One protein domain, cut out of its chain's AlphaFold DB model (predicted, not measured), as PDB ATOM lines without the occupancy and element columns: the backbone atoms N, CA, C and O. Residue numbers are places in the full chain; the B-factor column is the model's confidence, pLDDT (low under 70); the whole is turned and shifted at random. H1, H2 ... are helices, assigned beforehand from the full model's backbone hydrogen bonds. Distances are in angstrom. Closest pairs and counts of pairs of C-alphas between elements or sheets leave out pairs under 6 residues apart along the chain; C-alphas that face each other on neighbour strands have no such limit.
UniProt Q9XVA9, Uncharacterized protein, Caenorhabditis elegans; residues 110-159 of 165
ATOM      1  N   CYS A 110       9.061 -17.433   8.385       98.25
ATOM      2  CA  CYS A 110       8.884 -18.290   9.557       98.25
ATOM      3  C   CYS A 110       9.925 -18.032  10.645       98.25
ATOM      4  O   CYS A 110       9.553 -17.915  11.805       98.25
ATOM      5  N   VAL A 111      11.187 -17.788  10.287       97.28
ATOM      6  CA  VAL A 111      12.243 -17.419  11.248       97.28
ATOM      7  C   VAL A 111      11.853 -16.201  12.099       97.28
ATOM      8  O   VAL A 111      11.990 -16.218  13.324       97.28
ATOM      9  N   ASN A 112      11.320 -15.152  11.468       98.19
ATOM     10  CA  ASN A 112      10.883 -13.938  12.161       98.19
ATOM     11  C   ASN A 112       9.589 -14.169  12.943       98.19
ATOM     12  O   ASN A 112       9.448 -13.698  14.069       98.19
ATOM     13  N   TRP A 113       8.637 -14.898  12.365       97.92
ATOM     14  CA  TRP A 113       7.355 -15.189  13.001       97.92
ATOM     15  C   TRP A 113       7.527 -16.047  14.250       97.92
ATOM     16  O   TRP A 113       6.976 -15.706  15.295       97.92
ATOM     17  N   VAL A 114       8.348 -17.096  14.187       97.81
ATOM     18  CA  VAL A 114       8.707 -17.925  15.345       97.81
ATOM     19  C   VAL A 114       9.351 -17.068  16.431       97.81
ATOM     20  O   VAL A 114       8.909 -17.121  17.578       97.81
ATOM     21  N   LYS A 115      10.310 -16.204  16.072       97.80
ATOM     22  CA  LYS A 115      10.947 -15.266  17.013       97.80
ATOM     23  C   LYS A 115       9.946 -14.312  17.680       97.80
ATOM     24  O   LYS A 115      10.124 -13.970  18.844       97.80
ATOM     25  N   ASN A 116       8.891 -13.921  16.969       97.20
ATOM     26  CA  ASN A 116       7.825 -13.047  17.466       97.20
ATOM     27  C   ASN A 116       6.648 -13.815  18.105       97.20
ATOM     28  O   ASN A 116       5.588 -13.236  18.336       97.20
ATOM     29  N   GLY A 117       6.808 -15.112  18.388       96.48
ATOM     30  CA  GLY A 117       5.824 -15.905  19.130       96.48
ATOM     31  C   GLY A 117       4.699 -16.514  18.292       96.48
ATOM     32  O   GLY A 117       3.717 -16.983  18.860       96.48
ATOM     33  N   PHE A 118       4.814 -16.558  16.961       96.87
ATOM     34  CA  PHE A 118       3.782 -17.116  16.072       96.87
ATOM     35  C   PHE A 118       3.355 -18.534  16.459       96.87
ATOM     36  O   PHE A 118       2.164 -18.816  16.522       96.87
ATOM     37  N   CYS A 119       4.308 -19.411  16.786       97.24
ATOM     38  CA  CYS A 119       4.034 -20.817  17.089       97.24
ATOM     39  C   CYS A 119       3.178 -21.025  18.344       97.24
ATOM     40  O   CYS A 119       2.521 -22.054  18.451       97.24
ATOM     41  N   SER A 120       3.141 -20.063  19.267       94.84
ATOM     42  CA  SER A 120       2.351 -20.111  20.506       94.84
ATOM     43  C   SER A 120       1.242 -19.059  20.555       94.84
ATOM     44  O   SER A 120       0.535 -18.962  21.554       94.84
ATOM     45  N   ASN A 121       1.092 -18.245  19.509       93.79
ATOM     46  CA  ASN A 121       0.125 -17.161  19.503       93.79
ATOM     47  C   ASN A 121      -1.293 -17.712  19.308       93.79
ATOM     48  O   ASN A 121      -1.641 -18.237  18.252       93.79
ATOM     49  N   CYS A 122      -2.111 -17.535  20.342       90.70
ATOM     50  CA  CYS A 122      -3.494 -17.985  20.423       90.70
ATOM     51  C   CYS A 122      -4.450 -17.319  19.426       90.70
ATOM     52  O   CYS A 122      -5.549 -17.831  19.214       90.70
ATOM     53  N   PHE A 123      -4.045 -16.198  18.827       89.55
ATOM     54  CA  PHE A 123      -4.784 -15.555  17.746       89.55
ATOM     55  C   PHE A 123      -4.824 -16.436  16.487       89.55
ATOM     56  O   PHE A 123      -5.832 -16.461  15.790       89.55
ATOM     57  N   TYR A 124      -3.754 -17.191  16.208       91.51
ATOM     58  CA  TYR A 124      -3.680 -18.071  15.043       91.51
ATOM     59  C   TYR A 124      -4.080 -19.496  15.410       91.51
ATOM     60  O   TYR A 124      -3.500 -20.121  16.308       91.51
ATOM     61  N   LYS A 125      -5.025 -20.062  14.656       93.16
ATOM     62  CA  LYS A 125      -5.380 -21.472  14.817       93.16
ATOM     63  C   LYS A 125      -4.182 -22.351  14.462       93.16
ATOM     64  O   LYS A 125      -3.306 -21.974  13.683       93.16
ATOM     65  N   CYS A 126      -4.142 -23.553  15.014       95.08
ATOM     66  CA  CYS A 126      -3.138 -24.553  14.683       95.08
ATOM     67  C   CYS A 126      -3.092 -24.839  13.192       95.08
ATOM     68  O   CYS A 126      -2.004 -24.983  12.649       95.08
ATOM     69  N   SER A 127      -4.247 -24.846  12.522       94.65
ATOM     70  CA  SER A 127      -4.321 -24.958  11.067       94.65
ATOM     71  C   SER A 127      -3.461 -23.904  10.369       94.65
ATOM     72  O   SER A 127      -2.705 -24.244   9.466       94.65
ATOM     73  N   ASP A 128      -3.511 -22.648  10.820       95.24
ATOM     74  CA  ASP A 128      -2.757 -21.543  10.221       95.24
ATOM     75  C   ASP A 128      -1.274 -21.621  10.580       95.24
ATOM     76  O   ASP A 128      -0.410 -21.391   9.730       95.24
ATOM     77  N   ARG A 129      -0.962 -21.989  11.826       96.15
ATOM     78  CA  ARG A 129       0.422 -22.151  12.285       96.15
ATOM     79  C   ARG A 129       1.140 -23.282  11.556       96.15
ATOM     80  O   ARG A 129       2.247 -23.073  11.065       96.15
ATOM     81  N   ILE A 130       0.489 -24.435  11.418       95.99
ATOM     82  CA  ILE A 130       0.982 -25.583  10.648       95.99
ATOM     83  C   ILE A 130       1.105 -25.202   9.173       95.99
ATOM     84  O   ILE A 130       2.174 -25.353   8.591       95.99
ATOM     85  N   LYS A 131       0.053 -24.630   8.573       96.26
ATOM     86  CA  LYS A 131       0.053 -24.256   7.151       96.26
ATOM     87  C   LYS A 131       1.234 -23.368   6.772       96.26
ATOM     88  O   LYS A 131       1.753 -23.506   5.669       96.26
ATOM     89  N   ASN A 132       1.625 -22.444   7.645       97.26
ATOM     90  CA  ASN A 132       2.685 -21.488   7.358       97.26
ATOM     91  C   ASN A 132       4.071 -21.978   7.777       97.26
ATOM     92  O   ASN A 132       5.003 -21.873   6.984       97.26
ATOM     93  N   CYS A 133       4.209 -22.473   9.007       97.89
ATOM     94  CA  CYS A 133       5.503 -22.706   9.645       97.89
ATOM     95  C   CYS A 133       5.564 -24.044  10.387       97.89
ATOM     96  O   CYS A 133       6.107 -24.104  11.491       97.89
ATOM     97  N   ALA A 134       4.974 -25.113   9.834       97.36
ATOM     98  CA  ALA A 134       4.953 -26.425  10.482       97.36
ATOM     99  C   ALA A 134       6.346 -26.867  10.938       97.36
ATOM    100  O   ALA A 134       6.506 -27.307  12.076       97.36
ATOM    101  N   LYS A 135       7.362 -26.708  10.086       97.68
ATOM    102  CA  LYS A 135       8.722 -27.148  10.398       97.68
ATOM    103  C   LYS A 135       9.376 -26.252  11.441       97.68
ATOM    104  O   LYS A 135       9.841 -26.759  12.459       97.68
ATOM    105  N   SER A 136       9.359 -24.939  11.234       97.66
ATOM    106  CA  SER A 136       9.940 -23.971  12.167       97.66
ATOM    107  C   SER A 136       9.266 -23.988  13.543       97.66
ATOM    108  O   SER A 136       9.923 -23.709  14.543       97.66
ATOM    109  N   CYS A 137       7.978 -24.331  13.620       97.77
ATOM    110  CA  CYS A 137       7.250 -24.468  14.881       97.77
ATOM    111  C   CYS A 137       7.329 -25.867  15.515       97.77
ATOM    112  O   CYS A 137       6.828 -26.045  16.622       97.77
ATOM    113  N   GLY A 138       7.926 -26.861  14.847       96.34
ATOM    114  CA  GLY A 138       8.004 -28.235  15.361       96.34
ATOM    115  C   GLY A 138       6.678 -29.008  15.309       96.34
ATOM    116  O   GLY A 138       6.452 -29.915  16.105       96.34
ATOM    117  N   PHE A 139       5.793 -28.665  14.373       96.30
ATOM    118  CA  PHE A 139       4.468 -29.269  14.199       96.30
ATOM    119  C   PHE A 139       4.403 -30.340  13.100       96.30
ATOM    120  O   PHE A 139       3.321 -30.665  12.622       96.30
ATOM    121  N   CYS A 140       5.545 -30.906  12.704       96.38
ATOM    122  CA  CYS A 140       5.609 -31.981  11.707       96.38
ATOM    123  C   CYS A 140       5.033 -33.316  12.188       96.38
ATOM    124  O   CYS A 140       4.827 -34.221  11.383       96.38
ATOM    125  N   THR A 141       4.797 -33.456  13.491       93.87
ATOM    126  CA  THR A 141       4.205 -34.654  14.077       93.87
ATOM    127  C   THR A 141       2.743 -34.377  14.428       93.87
ATOM    128  O   THR A 141       2.447 -33.355  15.061       93.87
ATOM    129  N   PRO A 142       1.805 -35.266  14.051       89.48
ATOM    130  CA  PRO A 142       0.414 -35.153  14.468       89.48
ATOM    131  C   PRO A 142       0.278 -34.958  15.985       89.48
ATOM    132  O   PRO A 142       0.889 -35.673  16.777       89.48
ATOM    133  N   GLY A 143      -0.526 -33.972  16.390       90.39
ATOM    134  CA  GLY A 143      -0.768 -33.642  17.799       90.39
ATOM    135  C   GLY A 143       0.217 -32.650  18.431       90.39
ATOM    136  O   GLY A 143      -0.071 -32.154  19.520       90.39
ATOM    137  N   SER A 144       1.316 -32.289  17.758       93.31
ATOM    138  CA  SER A 144       2.302 -31.329  18.288       93.31
ATOM    139  C   SER A 144       1.792 -29.887  18.391       93.31
ATOM    140  O   SER A 144       2.363 -29.097  19.138       93.31
ATOM    141  N   CYS A 145       0.725 -29.525  17.671       94.55
ATOM    142  CA  CYS A 145       0.082 -28.216  17.793       94.55
ATOM    143  C   CYS A 145      -1.236 -28.320  18.566       94.55
ATOM    144  O   CYS A 145      -2.077 -29.166  18.258       94.55
ATOM    145  N   LYS A 146      -1.449 -27.399  19.515       93.20
ATOM    146  CA  LYS A 146      -2.713 -27.240  20.247       93.20
ATOM    147  C   LYS A 146      -3.251 -25.816  20.124       93.20
ATOM    148  O   LYS A 146      -2.504 -24.838  20.212       93.20
ATOM    149  N   ASP A 147      -4.554 -25.705  19.879       91.14
ATOM    150  CA  ASP A 147      -5.256 -24.425  19.889       91.14
ATOM    151  C   ASP A 147      -5.470 -23.939  21.316       91.14
ATOM    152  O   ASP A 147      -5.734 -24.730  22.219       91.14
ATOM    153  N   CYS A 148      -5.427 -22.623  21.510       88.87
ATOM    154  CA  CYS A 148      -5.762 -22.046  22.800       88.87
ATOM    155  C   CYS A 148      -7.275 -22.105  23.023       88.87
ATOM    156  O   CYS A 148      -8.046 -21.437  22.329       88.87
ATOM    157  N   THR A 149      -7.700 -22.875  24.021       81.22
ATOM    158  CA  THR A 149      -9.113 -23.089  24.370       81.22
ATOM    159  C   THR A 149      -9.845 -21.778  24.688       81.22
ATOM    160  O   THR A 149     -11.009 -21.615  24.336       81.22
ATOM    161  N   ASN A 150      -9.144 -20.798  25.268       70.71
ATOM    162  CA  ASN A 150      -9.765 -19.597  25.841       70.71
ATOM    163  C   ASN A 150      -9.964 -18.447  24.835       70.71
ATOM    164  O   ASN A 150     -10.824 -17.596  25.041       70.71
ATOM    165  N   MET A 151      -9.213 -18.417  23.728       65.59
ATOM    166  CA  MET A 151      -9.336 -17.338  22.733       65.59
ATOM    167  C   MET A 151     -10.441 -17.572  21.707       65.59
ATOM    168  O   MET A 151     -11.024 -16.608  21.219       65.59
ATOM    169  N   LYS A 152     -10.793 -18.835  21.430       62.88
ATOM    170  CA  LYS A 152     -11.924 -19.162  20.546       62.88
ATOM    171  C   LYS A 152     -13.243 -18.605  21.081       62.88
ATOM    172  O   LYS A 152     -14.106 -18.232  20.296       62.88
ATOM    173  N   HIS A 153     -13.372 -18.515  22.404       61.39
ATOM    174  CA  HIS A 153     -14.540 -17.920  23.036       61.39
ATOM    175  C   HIS A 153     -14.574 -16.399  22.812       61.39
ATOM    176  O   HIS A 153     -15.595 -15.879  22.387       61.39
ATOM    177  N   PHE A 154     -13.440 -15.704  22.971       64.73
ATOM    178  CA  PHE A 154     -13.352 -14.259  22.725       64.73
ATOM    179  C   PHE A 154     -13.556 -13.884  21.248       64.73
ATOM    180  O   PHE A 154     -14.264 -12.927  20.958       64.73
ATOM    181  N   MET A 155     -12.991 -14.659  20.313       67.14
ATOM    182  CA  MET A 155     -13.155 -14.404  18.875       67.14
ATOM    183  C   MET A 155     -14.590 -14.607  18.392       67.14
ATOM    184  O   MET A 155     -15.057 -13.863  17.540       67.14
ATOM    185  N   LYS A 156     -15.320 -15.561  18.981       67.79
ATOM    186  CA  LYS A 156     -16.737 -15.743  18.660       67.79
ATOM    187  C   LYS A 156     -17.569 -14.505  19.020       67.79
ATOM    188  O   LYS A 156     -18.442 -14.140  18.254       67.79
ATOM    189  N   PHE A 157     -17.249 -13.818  20.119       61.21
ATOM    190  CA  PHE A 157     -17.981 -12.614  20.530       61.21
ATOM    191  C   PHE A 157     -17.706 -11.364  19.685       61.21
ATOM    192  O   PHE A 157     -18.484 -10.420  19.758       61.21
ATOM    193  N   ILE A 158     -16.607 -11.318  18.928       68.25
ATOM    194  CA  ILE A 158     -16.270 -10.166  18.068       68.25
ATOM    195  C   ILE A 158     -16.664 -10.373  16.603       68.25
ATOM    196  O   ILE A 158     -16.628  -9.415  15.837       68.25
ATOM    197  N   GLU A 159     -16.995 -11.603  16.207       64.55
ATOM    198  CA  GLU A 159     -17.323 -11.957  14.820       64.55
ATOM    199  C   GLU A 159     -18.828 -12.151  14.594       64.55
ATOM    200  O   GLU A 159     -19.261 -12.292  13.452       64.55
TER     201      GLU A 159
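AT A GLANCE: This is residues 110 to 159 of the 165 residues of an uncharacterized protein of Caenorhabditis elegans (UniProt Q9XVA9). H3, the longest helix, makes one end of the longest axis, while two shorter helices, H1 and H2, lie towards the other end with a looping stretch of chain, residues 134 to 150, that runs from H2 to H3. The first residue of H1 and the last of H2 come near each other, and H3 lies away from both helices. The printed part has 50 residues with three named helices, in the order H1, H2, H3, and no named strand. The class is all helix, though under half of the residues, 23 of the 50, are in named elements. The whole is only just compact, close to loose, with a radius of gyration of the C-alphas of 11.3 A and spans of 32 by 24 by 14 A.

IN THESE COORDINATES: H3, residues 151 to 159, is 12.5 A long from first to last C-alpha and ends with C-alpha 159 at (-17.323, -11.957, 14.820). H2, residues 126 to 133, is 10.2 A long. H1, residues 110 to 115, is 8.3 A long and begins with C-alpha 110 at (8.884, -18.290, 9.557).

HOW THE PARTS SIT: H3 and H2 are apart, and so are H3 and H1. H1 and H2 are close but not clearly touching, with 2 pairs of C-alphas within 8 A; the closest C-alphas are those of Cys 110 and Cys 133, 5.6 A apart. Their lines stand at a steep tilt of 67 degrees, opposite ways. Every O i to N i+4 pair is within hydrogen-bond range in H1, H2 and H3.

THE WHOLE: The two C-alphas farthest apart are those of Thr 141 and Ile 158, 32.2 A. The link from H2 to H3, 17 residues, is long; the link from H1 to H2, 10 residues, is short. The printed part has no cut. The mean pLDDT of the printed part is 88.9; residues 151 to 159 are under 70.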